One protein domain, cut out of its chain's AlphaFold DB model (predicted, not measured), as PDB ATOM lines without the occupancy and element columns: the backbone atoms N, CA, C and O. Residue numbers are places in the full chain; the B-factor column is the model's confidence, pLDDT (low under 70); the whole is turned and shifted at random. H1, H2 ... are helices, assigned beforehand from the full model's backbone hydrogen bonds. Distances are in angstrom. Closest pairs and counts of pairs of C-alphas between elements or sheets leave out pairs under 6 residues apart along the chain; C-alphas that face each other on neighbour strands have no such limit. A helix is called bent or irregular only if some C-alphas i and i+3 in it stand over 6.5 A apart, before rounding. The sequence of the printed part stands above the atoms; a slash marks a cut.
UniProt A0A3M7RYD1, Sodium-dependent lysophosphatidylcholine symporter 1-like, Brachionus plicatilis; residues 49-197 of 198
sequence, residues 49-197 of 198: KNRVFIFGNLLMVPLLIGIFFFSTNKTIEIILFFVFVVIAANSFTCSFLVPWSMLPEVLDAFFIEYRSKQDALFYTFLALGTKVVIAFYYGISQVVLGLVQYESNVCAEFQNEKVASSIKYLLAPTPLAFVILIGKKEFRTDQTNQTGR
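AT A GLANCE: This is residues 49 to 197 of the 198 residues of the protein "Sodium-dependent lysophosphatidylcholine symporter 1-like" of Brachionus plicatilis (UniProt A0A3M7RYD1). Long helices run back and forth along the longest axis in a loose, open frame: H1 lies between the arm H2a and the first part of H5, while H3 runs along the other side with a gap between it and H1, H2a and H5. H3 comes near the rest at its two ends, by H2b at one and H4 at the other, and H4 leads on into H5, whose far end sticks out with residues 188 to 197. The printed part has 149 residues with five named helices, H1 to H5 in chain order, and no named strand; its class is all helix. It is loose, with a radius of gyration of the C-alphas of 20.2 A and spans of 63 by 32 by 28 A.

IN THESE COORDINATES: H1, residues 49 to 69, begins at C-alpha 49 at (-16.192, -25.024, -13.948) and is 32.0 A long. It is neither bent nor irregular, but only just: C-alphas 59 and 62 are 6.5 A apart. H2, residues 77 to 114, was assigned as one helix by its hydrogen bonds but is bent, with C-alphas 101 and 104 6.5 A apart. Its arms are H2a, residues 77 to 101, 35.8 A long, and H2b, residues 104 to 114, 15.1 A long, at a shallow tilt of 18 degrees. H3, residues 119 to 147, is 42.7 A long and ends at C-alpha 147 at (-9.743, 8.317, 9.844). H4, residues 161 to 171, is 15.7 A long. H5, residues 173 to 195, is 33.6 A long and ends at C-alpha 195 at (0.476, -37.059, -4.838).

HOW THE PARTS SIT: H1 and H2a form a helical hairpin at a shallow tilt of 29 degrees, opposite ways; their closest C-alphas, of Gly 56 and Ser 91, are 4.8 A apart. H2b is close to H3 but not clearly touching, with the C-alphas of Leu 107 and Asp 119 6.8 A apart. H3 and H4 form a second helical hairpin, at a shallow tilt of 20 degrees; H3 touches H4 with residues 141 to 145 alone, and the closest C-alphas are those of Leu 145 and Val 163, 6.9 A. H4 and H5 meet only through their link. H5 touches H1 with residues 173 to 183 alone, closest at the C-alphas of Val 61 and Leu 176, 6.3 A, at a shallow tilt of 31 degrees, opposite ways. H3 is apart from H1, H2a and H5. Every O i to N i+4 pair is within hydrogen-bond range in H2b, H3, H4 and H5, against 12 of 17 in H1 and 19 of 21 in H2a.

THE WHOLE: The two C-alphas farthest apart, of Asn 153 and Arg 197, are 63.1 A apart. The printed part has no cut. The link from H3 to H4, 13 residues, is long. The mean pLDDT of the printed part is 79.5; residues 49 to 51, 69 to 77, 156 to 158 and 187 to 197 are under 70.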
ATOM      1  N   LYS A  49     -15.740 -25.942 -15.013       63.59
ATOM      2  CA  LYS A  49     -16.192 -25.024 -13.948       63.59
ATOM      3  C   LYS A  49     -15.120 -24.610 -12.928       63.59
ATOM      4  O   LYS A  49     -15.090 -23.452 -12.518       63.59
ATOM      5  N   ASN A  50     -14.201 -25.510 -12.575       67.25
ATOM      6  CA  ASN A  50     -13.124 -25.214 -11.618       67.25
ATOM      7  C   ASN A  50     -12.000 -24.370 -12.246       67.25
ATOM      8  O   ASN A  50     -11.457 -23.472 -11.606       67.25
ATOM      9  N   ARG A  51     -11.684 -24.590 -13.530       66.44
ATOM     10  CA  ARG A  51     -10.642 -23.823 -14.237       66.44
ATOM     11  C   ARG A  51     -11.107 -22.411 -14.580       66.44
ATOM     12  O   ARG A  51     -10.293 -21.492 -14.544       66.44
ATOM     13  N   VAL A  52     -12.404 -22.219 -14.848       70.88
ATOM     14  CA  VAL A  52     -12.999 -20.882 -15.058       70.88
ATOM     15  C   VAL A  52     -12.801 -19.999 -13.840       70.88
ATOM     16  O   VAL A  52     -12.441 -18.834 -13.986       70.88
ATOM     17  N   PHE A  53     -13.014 -20.544 -12.642       72.81
ATOM     18  CA  PHE A  53     -12.887 -19.783 -11.404       72.81
ATOM     19  C   PHE A  53     -11.451 -19.304 -11.164       72.81
ATOM     20  O   PHE A  53     -11.221 -18.139 -10.829       72.81
ATOM     21  N   ILE A  54     -10.476 -20.185 -11.395       73.12
ATOM     22  CA  ILE A  54      -9.050 -19.864 -11.253       73.12
ATOM     23  C   ILE A  54      -8.632 -18.836 -12.310       73.12
ATOM     24  O   ILE A  54      -7.992 -17.836 -11.984       73.12
ATOM     25  N   PHE A  55      -9.040 -19.032 -13.565       77.56
ATOM     26  CA  PHE A  55      -8.712 -18.120 -14.657       77.56
ATOM     27  C   PHE A  55      -9.362 -16.739 -14.480       77.56
ATOM     28  O   PHE A  55      -8.714 -15.717 -14.704       77.56
ATOM     29  N   GLY A  56     -10.613 -16.694 -14.013       75.19
ATOM     30  CA  GLY A  56     -11.339 -15.459 -13.712       75.19
ATOM     31  C   GLY A  56     -10.659 -14.625 -12.626       75.19
ATOM     32  O   GLY A  56     -10.488 -13.421 -12.813       75.19
ATOM     33  N   ASN A  57     -10.196 -15.265 -11.547       77.56
ATOM     34  CA  ASN A  57      -9.424 -14.598 -10.494       77.56
ATOM     35  C   ASN A  57      -8.042 -14.140 -10.984       77.56
ATOM     36  O   ASN A  57      -7.611 -13.031 -10.669       77.56
ATOM     37  N   LEU A  58      -7.354 -14.954 -11.790       80.25
ATOM     38  CA  LEU A  58      -6.032 -14.609 -12.319       80.25
ATOM     39  C   LEU A  58      -6.085 -13.400 -13.266       80.25
ATOM     40  O   LEU A  58      -5.208 -12.537 -13.215       80.25
ATOM     41  N   LEU A  59      -7.145 -13.289 -14.074       79.25
ATOM     42  CA  LEU A  59      -7.387 -12.138 -14.951       79.25
ATOM     43  C   LEU A  59      -7.604 -10.820 -14.193       79.25
ATOM     44  O   LEU A  59      -7.426  -9.750 -14.774       79.25
ATOM     45  N   MET A  60      -7.947 -10.873 -12.905       79.31
ATOM     46  CA  MET A  60      -8.143  -9.677 -12.088       79.31
ATOM     47  C   MET A  60      -6.810  -9.005 -11.698       79.31
ATOM     48  O   MET A  60      -6.756  -7.792 -11.509       79.31
ATOM     49  N   VAL A  61      -5.708  -9.763 -11.637       80.25
ATOM     50  CA  VAL A  61      -4.372  -9.279 -11.235       80.25
ATOM     51  C   VAL A  61      -3.814  -8.167 -12.140       80.25
ATOM     52  O   VAL A  61      -3.503  -7.094 -11.615       80.25
ATOM     53  N   PRO A  62      -3.695  -8.343 -13.475       78.50
ATOM     54  CA  PRO A  62      -3.183  -7.280 -14.351       78.50
ATOM     55  C   PRO A  62      -4.081  -6.037 -14.344       78.50
ATOM     56  O   PRO A  62      -3.619  -4.930 -14.611       78.50
ATOM     57  N   LEU A  63      -5.354  -6.207 -13.994       77.88
ATOM     58  CA  LEU A  63      -6.340  -5.142 -13.937       77.88
ATOM     59  C   LEU A  63      -6.144  -4.214 -12.741       77.88
ATOM     60  O   LEU A  63      -6.185  -2.993 -12.879       77.88
ATOM     61  N   LEU A  64      -5.884  -4.804 -11.575       77.62
ATOM     62  CA  LEU A  64      -5.590  -4.080 -10.338       77.62
ATOM     63  C   LEU A  64      -4.279  -3.297 -10.452       77.62
ATOM     64  O   LEU A  64      -4.192  -2.162  -9.986       77.62
ATOM     65  N   ILE A  65      -3.288  -3.875 -11.136       80.00
ATOM     66  CA  ILE A  65      -2.032  -3.195 -11.471       80.00
ATOM     67  C   ILE A  65      -2.311  -2.030 -12.435       80.00
ATOM     68  O   ILE A  65      -1.853  -0.916 -12.191       80.00
ATOM     69  N   GLY A  66      -3.116  -2.252 -13.480       76.56
ATOM     70  CA  GLY A  66      -3.492  -1.216 -14.448       76.56
ATOM     71  C   GLY A  66      -4.175  -0.003 -13.809       76.56
ATOM     72  O   GLY A  66      -3.813   1.130 -14.111       76.56
ATOM     73  N   ILE A  67      -5.099  -0.227 -12.869       70.81
ATOM     74  CA  ILE A  67      -5.783   0.840 -12.118       70.81
ATOM     75  C   ILE A  67      -4.837   1.624 -11.202       70.81
ATOM     76  O   ILE A  67      -5.011   2.830 -11.039       70.81
ATOM     77  N   PHE A  68      -3.835   0.970 -10.614       70.50
ATOM     78  CA  PHE A  68      -2.870   1.641  -9.742       70.50
ATOM     79  C   PHE A  68      -1.927   2.567 -10.525       70.50
ATOM     80  O   PHE A  68      -1.612   3.662 -10.061       70.50
ATOM     81  N   PHE A  69      -1.515   2.152 -11.726       69.88
ATOM     82  CA  PHE A  69      -0.647   2.946 -12.601       69.88
ATOM     83  C   PHE A  69      -1.377   4.061 -13.360       69.88
ATOM     84  O   PHE A  69      -0.723   4.955 -13.896       69.88
ATOM     85  N   PHE A  70      -2.710   4.041 -13.386       65.31
ATOM     86  CA  PHE A  70      -3.518   5.058 -14.049       65.31
ATOM     87  C   PHE A  70      -3.511   6.363 -13.234       65.31
ATOM     88  O   PHE A  70      -4.336   6.596 -12.345       65.31
ATOM     89  N   SER A  71      -2.523   7.216 -13.499       55.25
ATOM     90  CA  SER A  71      -2.455   8.573 -12.964       55.25
ATOM     91  C   SER A  71      -2.903   9.542 -14.047       55.25
ATOM     92  O   SER A  71      -2.168   9.762 -15.001       55.25
ATOM     93  N   THR A  72      -4.090  10.123 -13.851       56.00
ATOM     94  CA  THR A  72      -4.818  11.110 -14.667       56.00
ATOM     95  C   THR A  72      -3.938  12.171 -15.338       56.00
ATOM     96  O   THR A  72      -3.919  13.313 -14.893       56.00
ATOM     97  N   ASN A  73      -3.196  11.838 -16.398       53.88
ATOM     98  CA  ASN A  73      -2.312  12.820 -17.034       53.88
ATOM     99  C   ASN A  73      -2.244  12.763 -18.567       53.88
ATOM    100  O   ASN A  73      -1.629  13.663 -19.138       53.88
ATOM    101  N   LYS A  74      -2.856  11.796 -19.283       55.81
ATOM    102  CA  LYS A  74      -2.797  11.777 -20.767       55.81
ATOM    103  C   LYS A  74      -4.050  11.232 -21.469       55.81
ATOM    104  O   LYS A  74      -4.580  10.184 -21.128       55.81
ATOM    105  N   THR A  75      -4.445  11.887 -22.565       60.22
ATOM    106  CA  THR A  75      -5.578  11.521 -23.450       60.22
ATOM    107  C   THR A  75      -5.438  10.137 -24.110       60.22
ATOM    108  O   THR A  75      -6.438   9.498 -24.430       60.22
ATOM    109  N   ILE A  76      -4.207   9.636 -24.281       59.84
ATOM    110  CA  ILE A  76      -3.904   8.310 -24.865       59.84
ATOM    111  C   ILE A  76      -4.405   7.161 -23.966       59.84
ATOM    112  O   ILE A  76      -4.631   6.047 -24.435       59.84
ATOM    113  N   GLU A  77      -4.660   7.426 -22.686       63.66
ATOM    114  CA  GLU A  77      -5.045   6.397 -21.725       63.66
ATOM    115  C   GLU A  77      -6.527   5.986 -21.829       63.66
ATOM    116  O   GLU A  77      -6.896   4.914 -21.359       63.66
ATOM    117  N   ILE A  78      -7.380   6.762 -22.511       70.81
ATOM    118  CA  ILE A  78      -8.825   6.475 -22.624       70.81
ATOM    119  C   ILE A  78      -9.085   5.135 -23.328       70.81
ATOM    120  O   ILE A  78      -9.924   4.355 -22.887       70.81
ATOM    121  N   ILE A  79      -8.346   4.829 -24.399       75.56
ATOM    122  CA  ILE A  79      -8.513   3.566 -25.139       75.56
ATOM    123  C   ILE A  79      -8.090   2.380 -24.265       75.56
ATOM    124  O   ILE A  79      -8.797   1.375 -24.200       75.56
ATOM    125  N   LEU A  80      -6.973   2.513 -23.545       74.75
ATOM    126  CA  LEU A  80      -6.514   1.495 -22.600       74.75
ATOM    127  C   LEU A  80      -7.522   1.307 -21.463       74.75
ATOM    128  O   LEU A  80      -7.837   0.171 -21.122       74.75
ATOM    129  N   PHE A  81      -8.092   2.391 -20.939       76.38
ATOM    130  CA  PHE A  81      -9.151   2.341 -19.935       76.38
ATOM    131  C   PHE A  81     -10.356   1.535 -20.422       76.38
ATOM    132  O   PHE A  81     -10.811   0.646 -19.708       76.38
ATOM    133  N   PHE A  82     -10.830   1.762 -21.651       79.50
ATOM    134  CA  PHE A  82     -11.923   0.966 -22.221       79.50
ATOM    135  C   PHE A  82     -11.575  -0.524 -22.306       79.50
ATOM    136  O   PHE A  82     -12.390  -1.363 -21.924       79.50
ATOM    137  N   VAL A  83     -10.361  -0.865 -22.748       80.94
ATOM    138  CA  VAL A  83      -9.899  -2.261 -22.803       80.94
ATOM    139  C   VAL A  83      -9.862  -2.882 -21.403       80.94
ATOM    140  O   VAL A  83     -10.395  -3.974 -21.204       80.94
ATOM    141  N   PHE A  84      -9.313  -2.177 -20.412       80.44
ATOM    142  CA  PHE A  84      -9.288  -2.640 -19.024       80.44
ATOM    143  C   PHE A  84     -10.695  -2.819 -18.451       80.44
ATOM    144  O   PHE A  84     -10.958  -3.835 -17.818       80.44
ATOM    145  N   VAL A  85     -11.624  -1.897 -18.710       81.06
ATOM    146  CA  VAL A  85     -13.016  -2.003 -18.245       81.06
ATOM    147  C   VAL A  85     -13.709  -3.233 -18.834       81.06
ATOM    148  O   VAL A  85     -14.394  -3.950 -18.104       81.06
ATOM    149  N   VAL A  86     -13.504  -3.531 -20.120       81.75
ATOM    150  CA  VAL A  86     -14.080  -4.727 -20.760       81.75
ATOM    151  C   VAL A  86     -13.522  -6.008 -20.134       81.75
ATOM    152  O   VAL A  86     -14.281  -6.927 -19.825       81.75
ATOM    153  N   ILE A  87     -12.211  -6.065 -19.885       81.44
ATOM    154  CA  ILE A  87     -11.577  -7.213 -19.220       81.44
ATOM    155  C   ILE A  87     -12.079  -7.347 -17.770       81.44
ATOM    156  O   ILE A  87     -12.315  -8.462 -17.298       81.44
ATOM    157  N   ALA A  88     -12.315  -6.227 -17.081       81.56
ATOM    158  CA  ALA A  88     -12.782  -6.190 -15.693       81.56
ATOM    159  C   ALA A  88     -14.194  -6.737 -15.575       81.56
ATOM    160  O   ALA A  88     -14.465  -7.612 -14.754       81.56
ATOM    161  N   ALA A  89     -15.076  -6.251 -16.447       82.38
ATOM    162  CA  ALA A  89     -16.437  -6.742 -16.559       82.38
ATOM    163  C   ALA A  89     -16.447  -8.243 -16.877       82.38
ATOM    164  O   ALA A  89     -17.266  -8.979 -16.321       82.38
ATOM    165  N   ASN A  90     -15.501  -8.710 -17.703       79.00
ATOM    166  CA  ASN A  90     -15.365 -10.126 -18.020       79.00
ATOM    167  C   ASN A  90     -15.068 -10.981 -16.772       79.00
ATOM    168  O   ASN A  90     -15.811 -11.903 -16.435       79.00
ATOM    169  N   SER A  91     -14.017 -10.617 -16.033       82.75
ATOM    170  CA  SER A  91     -13.591 -11.313 -14.809       82.75
ATOM    171  C   SER A  91     -14.653 -11.276 -13.698       82.75
ATOM    172  O   SER A  91     -14.951 -12.309 -13.084       82.75
ATOM    173  N   PHE A  92     -15.274 -10.112 -13.472       83.12
ATOM    174  CA  PHE A  92     -16.309  -9.948 -12.451       83.12
ATOM    175  C   PHE A  92     -17.523 -10.839 -12.730       83.12
ATOM    176  O   PHE A  92     -18.023 -11.517 -11.831       83.12
ATOM    177  N   THR A  93     -17.962 -10.894 -13.989       82.50
ATOM    178  CA  THR A  93     -19.105 -11.722 -14.381       82.50
ATOM    179  C   THR A  93     -18.812 -13.200 -14.173       82.50
ATOM    180  O   THR A  93     -19.644 -13.883 -13.591       82.50
ATOM    181  N   CYS A  94     -17.632 -13.698 -14.563       79.50
ATOM    182  CA  CYS A  94     -17.241 -15.088 -14.305       79.50
ATOM    183  C   CYS A  94     -17.270 -15.420 -12.807       79.50
ATOM    184  O   CYS A  94     -17.844 -16.430 -12.405       79.50
ATOM    185  N   SER A  95     -16.707 -14.546 -11.973       81.69
ATOM    186  CA  SER A  95     -16.649 -14.748 -10.519       81.69
ATOM    187  C   SER A  95     -18.031 -14.729  -9.868       81.69
ATOM    188  O   SER A  95     -18.257 -15.441  -8.894       81.69
ATOM    189  N   PHE A  96     -18.963 -13.945 -10.411       82.25
ATOM    190  CA  PHE A  96     -20.354 -13.949  -9.975       82.25
ATOM    191  C   PHE A  96     -21.093 -15.196 -10.472       82.25
ATOM    192  O   PHE A  96     -21.726 -15.885  -9.682       82.25
ATOM    193  N   LEU A  97     -20.998 -15.530 -11.762       81.94
ATOM    194  CA  LEU A  97     -21.777 -16.612 -12.365       81.94
ATOM    195  C   LEU A  97     -21.376 -18.000 -11.860       81.94
ATOM    196  O   LEU A  97     -22.243 -18.860 -11.723       81.94
ATOM    197  N   VAL A  98     -20.084 -18.231 -11.595       81.62
ATOM    198  CA  VAL A  98     -19.583 -19.566 -11.237       81.62
ATOM    199  C   VAL A  98     -20.241 -20.091  -9.952       81.62
ATOM    200  O   VAL A  98     -20.874 -21.146 -10.039       81.62
ATOM    201  N   PRO A  99     -20.221 -19.379  -8.806       80.75
ATOM    202  CA  PRO A  99     -20.902 -19.830  -7.590       80.75
ATOM    203  C   PRO A  99     -22.405 -20.054  -7.780       80.75
ATOM    204  O   PRO A  99     -22.949 -21.032  -7.274       80.75
ATOM    205  N   TRP A 100     -23.075 -19.189  -8.551       83.12
ATOM    206  CA  TRP A 100     -24.504 -19.341  -8.846       83.12
ATOM    207  C   TRP A 100     -24.803 -20.575  -9.699       83.12
ATOM    208  O   TRP A 100     -25.810 -21.239  -9.473       83.12
ATOM    209  N   SER A 101     -23.932 -20.906 -10.655       83.44
ATOM    210  CA  SER A 101     -24.084 -22.089 -11.511       83.44
ATOM    211  C   SER A 101     -23.709 -23.399 -10.814       83.44
ATOM    212  O   SER A 101     -24.279 -24.437 -11.128       83.44
ATOM    213  N   MET A 102     -22.788 -23.355  -9.846       84.19
ATOM    214  CA  MET A 102     -22.380 -24.524  -9.061       84.19
ATOM    215  C   MET A 102     -23.394 -24.901  -7.984       84.19
ATOM    216  O   MET A 102     -23.474 -26.060  -7.588       84.19
ATOM    217  N   LEU A 103     -24.180 -23.934  -7.512       86.25
ATOM    218  CA  LEU A 103     -25.190 -24.153  -6.486       86.25
ATOM    219  C   LEU A 103     -26.176 -25.291  -6.816       86.25
ATOM    220  O   LEU A 103     -26.290 -26.201  -5.994       86.25
ATOM    221  N   PRO A 104     -26.876 -25.298  -7.969       85.50
ATOM    222  CA  PRO A 104     -27.806 -26.380  -8.290       85.50
ATOM    223  C   PRO A 104     -27.116 -27.743  -8.441       85.50
ATOM    224  O   PRO A 104     -27.739 -28.761  -8.172       85.50
ATOM    225  N   GLU A 105     -25.839 -27.783  -8.819       86.44
ATOM    226  CA  GLU A 105     -25.091 -29.037  -8.996       86.44
ATOM    227  C   GLU A 105     -24.709 -29.674  -7.670       86.44
ATOM    228  O   GLU A 105     -24.853 -30.878  -7.480       86.44
ATOM    229  N   VAL A 106     -24.258 -28.846  -6.730       84.25
ATOM    230  CA  VAL A 106     -23.980 -29.281  -5.363       84.25
ATOM    231  C   VAL A 106     -25.276 -29.741  -4.699       84.25
ATOM    232  O   VAL A 106     -25.300 -30.771  -4.032       84.25
ATOM    233  N   LEU A 107     -26.368 -29.013  -4.925       88.25
ATOM    234  CA  LEU A 107     -27.686 -29.359  -4.413       88.25
ATOM    235  C   LEU A 107     -28.193 -30.708  -4.956       88.25
ATOM    236  O   LEU A 107     -28.732 -31.501  -4.187       88.25
ATOM    237  N   ASP A 108     -27.994 -30.988  -6.245       87.88
ATOM    238  CA  ASP A 108     -28.364 -32.272  -6.854       87.88
ATOM    239  C   ASP A 108     -27.527 -33.430  -6.287       87.88
ATOM    240  O   ASP A 108     -28.070 -34.464  -5.897       87.88
ATOM    241  N   ALA A 109     -26.216 -33.226  -6.108       87.81
ATOM    242  CA  ALA A 109     -25.349 -34.199  -5.443       87.81
ATOM    243  C   ALA A 109     -25.794 -34.482  -3.993       87.81
ATOM    244  O   ALA A 109     -25.882 -35.640  -3.584       87.81
ATOM    245  N   PHE A 110     -26.158 -33.444  -3.229       88.25
ATOM    246  CA  PHE A 110     -26.715 -33.601  -1.879       88.25
ATOM    247  C   PHE A 110     -28.048 -34.352  -1.875       88.25
ATOM    248  O   PHE A 110     -28.305 -35.148  -0.967       88.25
ATOM    249  N   PHE A 111     -28.897 -34.123  -2.879       89.50
ATOM    250  CA  PHE A 111     -30.170 -34.823  -3.003       89.50
ATOM    251  C   PHE A 111     -29.979 -36.322  -3.253       89.50
ATOM    252  O   PHE A 111     -30.723 -37.124  -2.687       89.50
ATOM    253  N   ILE A 112     -28.980 -36.718  -4.046       91.56
ATOM    254  CA  ILE A 112     -28.672 -38.133  -4.307       91.56
ATOM    255  C   ILE A 112     -28.217 -38.846  -3.024       91.56
ATOM    256  O   ILE A 112     -28.652 -39.966  -2.765       91.56
ATOM    257  N   GLU A 113     -27.389 -38.194  -2.207       92.25
ATOM    258  CA  GLU A 113     -26.801 -38.796  -1.003       92.25
ATOM    259  C   GLU A 113     -27.785 -38.852   0.178       92.25
ATOM    260  O   GLU A 113     -27.950 -39.891   0.817       92.25
ATOM    261  N   TYR A 114     -28.484 -37.748   0.461       88.31
ATOM    262  CA  TYR A 114     -29.323 -37.613   1.659       88.31
ATOM    263  C   TYR A 114     -30.826 -37.737   1.384       88.31
ATOM    264  O   TYR A 114     -31.623 -37.753   2.325       88.31
ATOM    265  N   ARG A 115     -31.245 -37.798   0.110       85.00
ATOM    266  CA  ARG A 115     -32.656 -37.870  -0.324       85.00
ATOM    267  C   ARG A 115     -33.551 -36.726   0.178       85.00
ATOM    268  O   ARG A 115     -34.776 -36.823   0.106       85.00
ATOM    269  N   SER A 116     -32.949 -35.642   0.667       84.38
ATOM    270  CA  SER A 116     -33.614 -34.466   1.236       84.38
ATOM    271  C   SER A 116     -33.253 -33.219   0.431       84.38
ATOM    272  O   SER A 116     -32.095 -33.027   0.070       84.38
ATOM    273  N   LYS A 117     -34.248 -32.373   0.142       80.12
ATOM    274  CA  LYS A 117     -34.074 -31.120  -0.607       80.12
ATOM    275  C   LYS A 117     -34.046 -29.942   0.357       80.12
ATOM    276  O   LYS A 117     -35.070 -29.588   0.938       80.12
ATOM    277  N   GLN A 118     -32.869 -29.348   0.544       86.56
ATOM    278  CA  GLN A 118     -32.653 -28.180   1.411       86.56
ATOM    279  C   GLN A 118     -32.338 -26.909   0.610       86.56
ATOM    280  O   GLN A 118     -31.566 -26.048   1.031       86.56
ATOM    281  N   ASP A 119     -32.974 -26.775  -0.547       87.81
ATOM    282  CA  ASP A 119     -32.719 -25.760  -1.573       87.81
ATOM    283  C   ASP A 119     -32.783 -24.330  -1.008       87.81
ATOM    284  O   ASP A 119     -31.943 -23.479  -1.310       87.81
ATOM    285  N   ALA A 120     -33.740 -24.083  -0.108       89.31
ATOM    286  CA  ALA A 120     -33.935 -22.784   0.527       89.31
ATOM    287  C   ALA A 120     -32.791 -22.397   1.482       89.31
ATOM    288  O   ALA A 120     -32.399 -21.228   1.521       89.31
ATOM    289  N   LEU A 121     -32.231 -23.350   2.237       90.81
ATOM    290  CA  LEU A 121     -31.148 -23.079   3.190       90.81
ATOM    291  C   LEU A 121     -29.846 -22.737   2.463       90.81
ATOM    292  O   LEU A 121     -29.185 -21.762   2.811       90.81
ATOM    293  N   PHE A 122     -29.515 -23.475   1.403       88.19
ATOM    294  CA  PHE A 122     -28.325 -23.188   0.603       88.19
ATOM    295  C   PHE A 122     -28.429 -21.844  -0.130       88.19
ATOM    296  O   PHE A 122     -27.480 -21.058  -0.116       88.19
ATOM    297  N   TYR A 123     -29.592 -21.539  -0.717       89.81
ATOM    298  CA  TYR A 123     -29.802 -20.266  -1.411       89.81
ATOM    299  C   TYR A 123     -29.724 -19.070  -0.453       89.81
ATOM    300  O   TYR A 123     -29.062 -18.072  -0.744       89.81
ATOM    301  N   THR A 124     -30.365 -19.172   0.715       93.12
ATOM    302  CA  THR A 124     -30.326 -18.107   1.729       93.12
ATOM    303  C   THR A 124     -28.934 -17.932   2.319       93.12
ATOM    304  O   THR A 124     -28.490 -16.793   2.438       93.12
ATOM    305  N   PHE A 125     -28.204 -19.011   2.609       90.94
ATOM    306  CA  PHE A 125     -26.824 -18.929   3.090       90.94
ATOM    307  C   PHE A 125     -25.901 -18.215   2.091       90.94
ATOM    308  O   PHE A 125     -25.162 -17.311   2.480       90.94
ATOM    309  N   LEU A 126     -25.984 -18.543   0.796       90.06
ATOM    310  CA  LEU A 126     -25.182 -17.882  -0.241       90.06
ATOM    311  C   LEU A 126     -25.561 -16.406  -0.436       90.06
ATOM    312  O   LEU A 126     -24.689 -15.530  -0.495       90.06
ATOM    313  N   ALA A 127     -26.857 -16.103  -0.504       90.38
ATOM    314  CA  ALA A 127     -27.339 -14.734  -0.673       90.38
ATOM    315  C   ALA A 127     -27.050 -13.854   0.558       90.38
ATOM    316  O   ALA A 127     -26.732 -12.673   0.414       90.38
ATOM    317  N   LEU A 128     -27.130 -14.410   1.770       94.19
ATOM    318  CA  LEU A 128     -26.765 -13.703   2.998       94.19
ATOM    319  C   LEU A 128     -25.252 -13.534   3.115       94.19
ATOM    320  O   LEU A 128     -24.799 -12.430   3.400       94.19
ATOM    321  N   GLY A 129     -24.465 -14.577   2.839       92.38
ATOM    322  CA  GLY A 129     -23.006 -14.524   2.925       92.38
ATOM    323  C   GLY A 129     -22.414 -13.435   2.029       92.38
ATOM    324  O   GLY A 129     -21.630 -12.606   2.490       92.38
ATOM    325  N   THR A 130     -22.862 -13.357   0.774       91.44
ATOM    326  CA  THR A 130     -22.437 -12.293  -0.154       91.44
ATOM    327  C   THR A 130     -22.815 -10.899   0.347       91.44
ATOM    328  O   THR A 130     -21.982  -9.994   0.322       91.44
ATOM    329  N   LYS A 131     -24.030 -10.712   0.877       94.06
ATOM    330  CA  LYS A 131     -24.463  -9.431   1.462       94.06
ATOM    331  C   LYS A 131     -23.653  -9.039   2.699       94.06
ATOM    332  O   LYS A 131     -23.325  -7.865   2.841       94.06
ATOM    333  N   VAL A 132     -23.302  -9.995   3.558       96.31
ATOM    334  CA  VAL A 132     -22.461  -9.755   4.742       96.31
ATOM    335  C   VAL A 132     -21.063  -9.302   4.326       96.31
ATOM    336  O   VAL A 132     -20.565  -8.314   4.857       96.31
ATOM    337  N   VAL A 133     -20.450  -9.960   3.337       92.62
ATOM    338  CA  VAL A 133     -19.127  -9.571   2.815       92.62
ATOM    339  C   VAL A 133     -19.161  -8.170   2.208       92.62
ATOM    340  O   VAL A 133     -18.286  -7.352   2.491       92.62
ATOM    341  N   ILE A 134     -20.193  -7.866   1.417       92.81
ATOM    342  CA  ILE A 134     -20.389  -6.537   0.829       92.81
ATOM    343  C   ILE A 134     -20.535  -5.478   1.933       92.81
ATOM    344  O   ILE A 134     -19.862  -4.450   1.891       92.81
ATOM    345  N   ALA A 135     -21.365  -5.737   2.946       95.25
ATOM    346  CA  ALA A 135     -21.550  -4.831   4.077       95.25
ATOM    347  C   ALA A 135     -20.247  -4.610   4.858       95.25
ATOM    348  O   ALA A 135     -19.920  -3.476   5.197       95.25
ATOM    349  N   PHE A 136     -19.475  -5.672   5.095       94.94
ATOM    350  CA  PHE A 136     -18.185  -5.597   5.772       94.94
ATOM    351  C   PHE A 136     -17.173  -4.753   4.986       94.94
ATOM    352  O   PHE A 136     -16.533  -3.869   5.553       94.94
ATOM    353  N   TYR A 137     -17.084  -4.962   3.669       92.19
ATOM    354  CA  TYR A 137     -16.231  -4.171   2.782       92.19
ATOM    355  C   TYR A 137     -16.597  -2.680   2.804       92.19
ATOM    356  O   TYR A 137     -15.727  -1.826   2.986       92.19
ATOM    357  N   TYR A 138     -17.889  -2.356   2.677       92.44
ATOM    358  CA  TYR A 138     -18.348  -0.970   2.768       92.44
ATOM    359  C   TYR A 138     -18.088  -0.366   4.150       92.44
ATOM    360  O   TYR A 138     -17.648   0.778   4.230       92.44
ATOM    361  N   GLY A 139     -18.293  -1.131   5.224       94.12
ATOM    362  CA  GLY A 139     -18.007  -0.697   6.590       94.12
ATOM    363  C   GLY A 139     -16.540  -0.320   6.784       94.12
ATOM    364  O   GLY A 139     -16.249   0.776   7.259       94.12
ATOM    365  N   ILE A 140     -15.610  -1.174   6.339       92.25
ATOM    366  CA  ILE A 140     -14.169  -0.876   6.387       92.25
ATOM    367  C   ILE A 140     -13.856   0.395   5.597       92.25
ATOM    368  O   ILE A 140     -13.133   1.258   6.090       92.25
ATOM    369  N   SER A 141     -14.421   0.538   4.397       91.38
ATOM    370  CA  SER A 141     -14.208   1.723   3.561       91.38
ATOM    371  C   SER A 141     -14.621   3.016   4.269       91.38
ATOM    372  O   SER A 141     -13.863   3.985   4.278       91.38
ATOM    373  N   GLN A 142     -15.769   3.014   4.953       90.69
ATOM    374  CA  GLN A 142     -16.236   4.170   5.723       90.69
ATOM    375  C   GLN A 142     -15.336   4.482   6.924       90.69
ATOM    376  O   GLN A 142     -15.028   5.647   7.167       90.69
ATOM    377  N   VAL A 143     -14.864   3.462   7.648       92.06
ATOM    378  CA  VAL A 143     -13.935   3.658   8.773       92.06
ATOM    379  C   VAL A 143     -12.624   4.281   8.288       92.06
ATOM    380  O   VAL A 143     -12.146   5.242   8.887       92.06
ATOM    381  N   VAL A 144     -12.068   3.793   7.175       89.62
ATOM    382  CA  VAL A 144     -10.839   4.347   6.583       89.62
ATOM    383  C   VAL A 144     -11.037   5.806   6.164       89.62
ATOM    384  O   VAL A 144     -10.187   6.643   6.454       89.62
ATOM    385  N   LEU A 145     -12.172   6.140   5.545       86.62
ATOM    386  CA  LEU A 145     -12.491   7.520   5.161       86.62
ATOM    387  C   LEU A 145     -12.657   8.445   6.377       86.62
ATOM    388  O   LEU A 145     -12.178   9.580   6.350       86.62
ATOM    389  N   GLY A 146     -13.270   7.953   7.456       86.06
ATOM    390  CA  GLY A 146     -13.411   8.694   8.711       86.06
ATOM    391  C   GLY A 146     -12.069   9.014   9.379       86.06
ATOM    392  O   GLY A 146     -11.896  10.108   9.913       86.06
ATOM    393  N   LEU A 147     -11.089   8.108   9.291       85.38
ATOM    394  CA  LEU A 147      -9.743   8.317   9.844       85.38
ATOM    395  C   LEU A 147      -8.917   9.352   9.068       85.38
ATOM    396  O   LEU A 147      -8.036   9.990   9.640       85.38
ATOM    397  N   VAL A 148      -9.196   9.537   7.777       85.81
ATOM    398  CA  VAL A 148      -8.453  10.462   6.900       85.81
ATOM    399  C   VAL A 148      -9.081  11.869   6.898       85.81
ATOM    400  O   VAL A 148      -8.674  12.728   6.121       85.81
ATOM    401  N   GLN A 149     -10.035  12.130   7.805       79.06
ATOM    402  CA  GLN A 149     -10.763  13.402   7.927       79.06
ATOM    403  C   GLN A 149     -11.408  13.819   6.595       79.06
ATOM    404  O   GLN A 149     -11.203  14.924   6.095       79.06
ATOM    405  N   TYR A 150     -12.167  12.903   5.987       78.12
ATOM    406  CA  TYR A 150     -12.954  13.192   4.791       78.12
ATOM    407  C   TYR A 150     -14.012  14.274   5.081       78.12
ATOM    408  O   TYR A 150     -14.967  14.027   5.815       78.12
ATOM    409  N   GLU A 151     -13.870  15.457   4.480       77.69
ATOM    410  CA  GLU A 151     -14.886  16.515   4.512       77.69
ATOM    411  C   GLU A 151     -15.782  16.441   3.268       77.69
ATOM    412  O   GLU A 151     -15.310  16.557   2.139       77.69
ATOM    413  N   SER A 152     -17.093  16.270   3.463       74.38
ATOM    414  CA  SER A 152     -18.079  16.189   2.371       74.38
ATOM    415  C   SER A 152     -18.520  17.549   1.815       74.38
ATOM    416  O   SER A 152     -19.232  17.595   0.817       74.38
ATOM    417  N   ASN A 153     -18.147  18.650   2.479       74.25
ATOM    418  CA  ASN A 153     -18.635  20.003   2.174       74.25
ATOM    419  C   ASN A 153     -17.695  20.807   1.260       74.25
ATOM    420  O   ASN A 153     -17.978  21.968   0.968       74.25
ATOM    421  N   VAL A 154     -16.592  20.208   0.812       75.56
ATOM    422  CA  VAL A 154     -15.597  20.842  -0.061       75.56
ATOM    423  C   VAL A 154     -15.655  20.226  -1.455       75.56
ATOM    424  O   VAL A 154     -15.932  19.038  -1.616       75.56
ATOM    425  N   CYS A 155     -15.390  21.039  -2.479       71.38
ATOM    426  CA  CYS A 155     -15.265  20.552  -3.850       71.38
ATOM    427  C   CYS A 155     -14.183  19.464  -3.924       71.38
ATOM    428  O   CYS A 155     -13.121  19.616  -3.322       71.38
ATOM    429  N   ALA A 156     -14.427  18.413  -4.716       66.75
ATOM    430  CA  ALA A 156     -13.526  17.264  -4.876       66.75
ATOM    431  C   ALA A 156     -12.082  17.647  -5.269       66.75
ATOM    432  O   ALA A 156     -11.154  16.878  -5.045       66.75
ATOM    433  N   GLU A 157     -11.897  18.842  -5.832       65.38
ATOM    434  CA  GLU A 157     -10.608  19.394  -6.255       65.38
ATOM    435  C   GLU A 157      -9.786  20.012  -5.108       65.38
ATOM    436  O   GLU A 157      -8.565  20.048  -5.186       65.38
ATOM    437  N   PHE A 158     -10.427  20.423  -4.008       62.09
ATOM    438  CA  PHE A 158      -9.761  20.904  -2.783       62.09
ATOM    439  C   PHE A 158      -9.639  19.814  -1.711       62.09
ATOM    440  O   PHE A 158      -9.296  20.087  -0.560       62.09
ATOM    441  N   GLN A 159      -9.947  18.570  -2.068       73.00
ATOM    442  CA  GLN A 159      -9.914  17.461  -1.134       73.00
ATOM    443  C   GLN A 159      -8.478  16.994  -0.872       73.00
ATOM    444  O   GLN A 159      -7.643  16.937  -1.770       73.00
ATOM    445  N   ASN A 160      -8.196  16.625   0.378       76.88
ATOM    446  CA  ASN A 160      -6.883  16.161   0.810       76.88
ATOM    447  C   ASN A 160      -6.377  14.988  -0.057       76.88
ATOM    448  O   ASN A 160      -7.038  13.951  -0.156       76.88
ATOM    449  N   GLU A 161      -5.173  15.110  -0.622       79.19
ATOM    450  CA  GLU A 161      -4.534  14.083  -1.465       79.19
ATOM    451  C   GLU A 161      -4.412  12.716  -0.763       79.19
ATOM    452  O   GLU A 161      -4.403  11.653  -1.400       79.19
ATOM    453  N   LYS A 162      -4.384  12.726   0.578       81.06
ATOM    454  CA  LYS A 162      -4.390  11.517   1.408       81.06
ATOM    455  C   LYS A 162      -5.672  10.698   1.244       81.06
ATOM    456  O   LYS A 162      -5.597   9.473   1.290       81.06
ATOM    457  N   VAL A 163      -6.826  11.327   1.006       83.75
ATOM    458  CA  VAL A 163      -8.110  10.637   0.778       83.75
ATOM    459  C   VAL A 163      -8.058   9.853  -0.531       83.75
ATOM    460  O   VAL A 163      -8.340   8.655  -0.545       83.75
ATOM    461  N   ALA A 164      -7.635  10.504  -1.619       82.50
ATOM    462  CA  ALA A 164      -7.522   9.868  -2.931       82.50
ATOM    463  C   ALA A 164      -6.541   8.688  -2.900       82.50
ATOM    464  O   ALA A 164      -6.829   7.616  -3.433       82.50
ATOM    465  N   SER A 165      -5.412   8.856  -2.209       82.62
ATOM    466  CA  SER A 165      -4.440   7.780  -2.005       82.62
ATOM    467  C   SER A 165      -5.018   6.639  -1.165       82.62
ATOM    468  O   SER A 165      -4.848   5.477  -1.520       82.62
ATOM    469  N   SER A 166      -5.761   6.945  -0.099       86.69
ATOM    470  CA  SER A 166      -6.364   5.931   0.778       86.69
ATOM    471  C   SER A 166      -7.398   5.080   0.048       86.69
ATOM    472  O   SER A 166      -7.388   3.862   0.189       86.69
ATOM    473  N   ILE A 167      -8.242   5.684  -0.796       86.56
ATOM    474  CA  ILE A 167      -9.202   4.936  -1.620       86.56
ATOM    475  C   ILE A 167      -8.463   4.059  -2.638       86.56
ATOM    476  O   ILE A 167      -8.819   2.893  -2.800       86.56
ATOM    477  N   LYS A 168      -7.399   4.564  -3.280       85.75
ATOM    478  CA  LYS A 168      -6.564   3.767  -4.202       85.75
ATOM    479  C   LYS A 168      -5.917   2.571  -3.496       85.75
ATOM    480  O   LYS A 168      -5.970   1.456  -4.013       85.75
ATOM    481  N   TYR A 169      -5.361   2.778  -2.301       85.12
ATOM    482  CA  TYR A 169      -4.806   1.705  -1.473       85.12
ATOM    483  C   TYR A 169      -5.873   0.791  -0.864       85.12
ATOM    484  O   TYR A 169      -5.557  -0.319  -0.472       85.12
ATOM    485  N   LEU A 170      -7.137   1.189  -0.794       86.44
ATOM    486  CA  LEU A 170      -8.195   0.274  -0.377       86.44
ATOM    487  C   LEU A 170      -8.692  -0.580  -1.551       86.44
ATOM    488  O   LEU A 170      -8.986  -1.759  -1.385       86.44
ATOM    489  N   LEU A 171      -8.777  -0.000  -2.749       83.81
ATOM    490  CA  LEU A 171      -9.338  -0.680  -3.917       83.81
ATOM    491  C   LEU A 171      -8.341  -1.581  -4.649       83.81
ATOM    492  O   LEU A 171      -8.767  -2.556  -5.252       83.81
ATOM    493  N   ALA A 172      -7.046  -1.251  -4.662       84.25
ATOM    494  CA  ALA A 172      -6.062  -1.965  -5.482       84.25
ATOM    495  C   ALA A 172      -5.293  -3.062  -4.717       84.25
ATOM    496  O   ALA A 172      -5.382  -4.231  -5.104       84.25
ATOM    497  N   PRO A 173      -4.560  -2.771  -3.626       85.50
ATOM    498  CA  PRO A 173      -3.751  -3.782  -2.955       85.50
ATOM    499  C   PRO A 173      -4.591  -4.752  -2.114       85.50
ATOM    500  O   PRO A 173      -4.184  -5.901  -1.972       85.50
ATOM    501  N   THR A 174      -5.762  -4.355  -1.599       85.44
ATOM    502  CA  THR A 174      -6.639  -5.253  -0.826       85.44
ATOM    503  C   THR A 174      -7.104  -6.463  -1.645       85.44
ATOM    504  O   THR A 174      -6.824  -7.590  -1.225       85.44
ATOM    505  N   PRO A 175      -7.753  -6.304  -2.819       83.44
ATOM    506  CA  PRO A 175      -8.102  -7.459  -3.642       83.44
ATOM    507  C   PRO A 175      -6.868  -8.146  -4.240       83.44
ATOM    508  O   PRO A 175      -6.877  -9.366  -4.374       83.44
ATOM    509  N   LEU A 176      -5.780  -7.420  -4.531       86.31
ATOM    510  CA  LEU A 176      -4.552  -8.026  -5.061       86.31
ATOM    511  C   LEU A 176      -3.923  -9.004  -4.060       86.31
ATOM    512  O   LEU A 176      -3.599 -10.137  -4.417       86.31
ATOM    513  N   ALA A 177      -3.790  -8.595  -2.797       86.38
ATOM    514  CA  ALA A 177      -3.287  -9.451  -1.730       86.38
ATOM    515  C   ALA A 177      -4.181 -10.684  -1.549       86.38
ATOM    516  O   ALA A 177      -3.680 -11.801  -1.429       86.38
ATOM    517  N   PHE A 178      -5.501 -10.497  -1.595       84.06
ATOM    518  CA  PHE A 178      -6.457 -11.589  -1.459       84.06
ATOM    519  C   PHE A 178      -6.340 -12.615  -2.598       84.06
ATOM    520  O   PHE A 178      -6.222 -13.812  -2.333       84.06
ATOM    521  N   VAL A 179      -6.273 -12.159  -3.855       83.50
ATOM    522  CA  VAL A 179      -6.111 -13.034  -5.029       83.50
ATOM    523  C   VAL A 179      -4.786 -13.801  -4.977       83.50
ATOM    524  O   VAL A 179      -4.769 -15.002  -5.237       83.50
ATOM    525  N   ILE A 180      -3.682 -13.157  -4.583       83.69
ATOM    526  CA  ILE A 180      -2.371 -13.823  -4.469       83.69
ATOM    527  C   ILE A 180      -2.390 -14.903  -3.376       83.69
ATOM    528  O   ILE A 180      -1.842 -15.993  -3.572       83.69
ATOM    529  N   LEU A 181      -3.020 -14.626  -2.230       82.94
ATOM    530  CA  LEU A 181      -3.134 -15.587  -1.131       82.94
ATOM    531  C   LEU A 181      -3.991 -16.798  -1.514       82.94
ATOM    532  O   LEU A 181      -3.612 -17.930  -1.201       82.94
ATOM    533  N   ILE A 182      -5.111 -16.573  -2.205       80.75
ATOM    534  CA  ILE A 182      -5.983 -17.650  -2.691       80.75
ATOM    535  C   ILE A 182      -5.279 -18.461  -3.772       80.75
ATOM    536  O   ILE A 182      -5.217 -19.681  -3.652       80.75
ATOM    537  N   GLY A 183      -4.677 -17.803  -4.767       77.75
ATOM    538  CA  GLY A 183      -3.929 -18.482  -5.823       77.75
ATOM    539  C   GLY A 183      -2.845 -19.395  -5.248       77.75
ATOM    540  O   GLY A 183      -2.770 -20.568  -5.602       77.75
ATOM    541  N   LYS A 184      -2.066 -18.909  -4.272       75.38
ATOM    542  CA  LYS A 184      -1.058 -19.726  -3.571       75.38
ATOM    543  C   LYS A 184      -1.637 -20.952  -2.862       75.38
ATOM    544  O   LYS A 184      -0.969 -21.984  -2.824       75.38
ATOM    545  N   LYS A 185      -2.818 -20.835  -2.247       73.56
ATOM    546  CA  LYS A 185      -3.477 -21.967  -1.581       73.56
ATOM    547  C   LYS A 185      -3.980 -22.990  -2.595       73.56
ATOM    548  O   LYS A 185      -3.722 -24.171  -2.404       73.56
ATOM    549  N   GLU A 186      -4.615 -22.541  -3.670       70.88
ATOM    550  CA  GLU A 186      -5.190 -23.424  -4.689       70.88
ATOM    551  C   GLU A 186      -4.112 -24.266  -5.386       70.88
ATOM    552  O   GLU A 186      -4.204 -25.492  -5.422       70.88
ATOM    553  N   PHE A 187      -3.007 -23.635  -5.806       65.56
ATOM    554  CA  PHE A 187      -1.868 -24.354  -6.393       65.56
ATOM    555  C   PHE A 187      -1.256 -25.386  -5.439       65.56
ATOM    556  O   PHE A 187      -0.708 -26.390  -5.888       65.56
ATOM    557  N   ARG A 188      -1.329 -25.159  -4.123       66.31
ATOM    558  CA  ARG A 188      -0.846 -26.124  -3.129       66.31
ATOM    559  C   ARG A 188      -1.781 -27.328  -3.013       66.31
ATOM    560  O   ARG A 188      -1.288 -28.448  -2.914       66.31
ATOM    561  N   THR A 189      -3.094 -27.107  -3.050       65.19
ATOM    562  CA  THR A 189      -4.106 -28.171  -2.972       65.19
ATOM    563  C   THR A 189      -4.034 -29.109  -4.180       65.19
ATOM    564  O   THR A 189      -4.052 -30.332  -4.006       65.19
ATOM    565  N   ASP A 190      -3.856 -28.566  -5.389       62.25
ATOM    566  CA  ASP A 190      -3.726 -29.368  -6.615       62.25
ATOM    567  C   ASP A 190      -2.494 -30.284  -6.594       62.25
ATOM    568  O   ASP A 190      -2.574 -31.442  -7.006       62.25
ATOM    569  N   GLN A 191      -1.368 -29.808  -6.053       60.31
ATOM    570  CA  GLN A 191      -0.158 -30.622  -5.904       60.31
ATOM    571  C   GLN A 191      -0.393 -31.793  -4.941       60.31
ATOM    572  O   GLN A 191      -0.087 -32.934  -5.277       60.31
ATOM    573  N   THR A 192      -1.018 -31.546  -3.786       60.78
ATOM    574  CA  THR A 192      -1.290 -32.603  -2.794       60.78
ATOM    575  C   THR A 192      -2.291 -33.657  -3.274       60.78
ATOM    576  O   THR A 192      -2.156 -34.829  -2.932       60.78
ATOM    577  N   ASN A 193      -3.274 -33.273  -4.095       60.66
ATOM    578  CA  ASN A 193      -4.274 -34.204  -4.622       60.66
ATOM    579  C   ASN A 193      -3.692 -35.118  -5.718       60.66
ATOM    580  O   ASN A 193      -4.114 -36.264  -5.867       60.66
ATOM    581  N   GLN A 194      -2.681 -34.649  -6.459       59.84
ATOM    582  CA  GLN A 194      -1.956 -35.487  -7.419       59.84
ATOM    583  C   GLN A 194      -1.006 -36.482  -6.735       59.84
ATOM    584  O   GLN A 194      -0.873 -37.599  -7.222       59.84
ATOM    585  N   THR A 195      -0.408 -36.138  -5.588       54.28
ATOM    586  CA  THR A 195       0.476 -37.059  -4.838       54.28
ATOM    587  C   THR A 195      -0.284 -38.124  -4.035       54.28
ATOM    588  O   THR A 195       0.287 -39.150  -3.695       54.28
ATOM    589  N   GLY A 196      -1.568 -37.909  -3.725       51.50
ATOM    590  CA  GLY A 196      -2.416 -38.882  -3.014       51.50
ATOM    591  C   GLY A 196      -3.125 -39.908  -3.910       51.50
ATOM    592  O   GLY A 196      -3.837 -40.768  -3.399       51.50
ATOM    593  N   ARG A 197      -2.977 -39.799  -5.238       46.81
ATOM    594  CA  ARG A 197      -3.553 -40.720  -6.239       46.81
ATOM    595  C   ARG A 197      -2.511 -41.616  -6.926       46.81
ATOM    596  O   ARG A 197      -2.900 -42.393  -7.795       46.81
TER     597      ARG A 197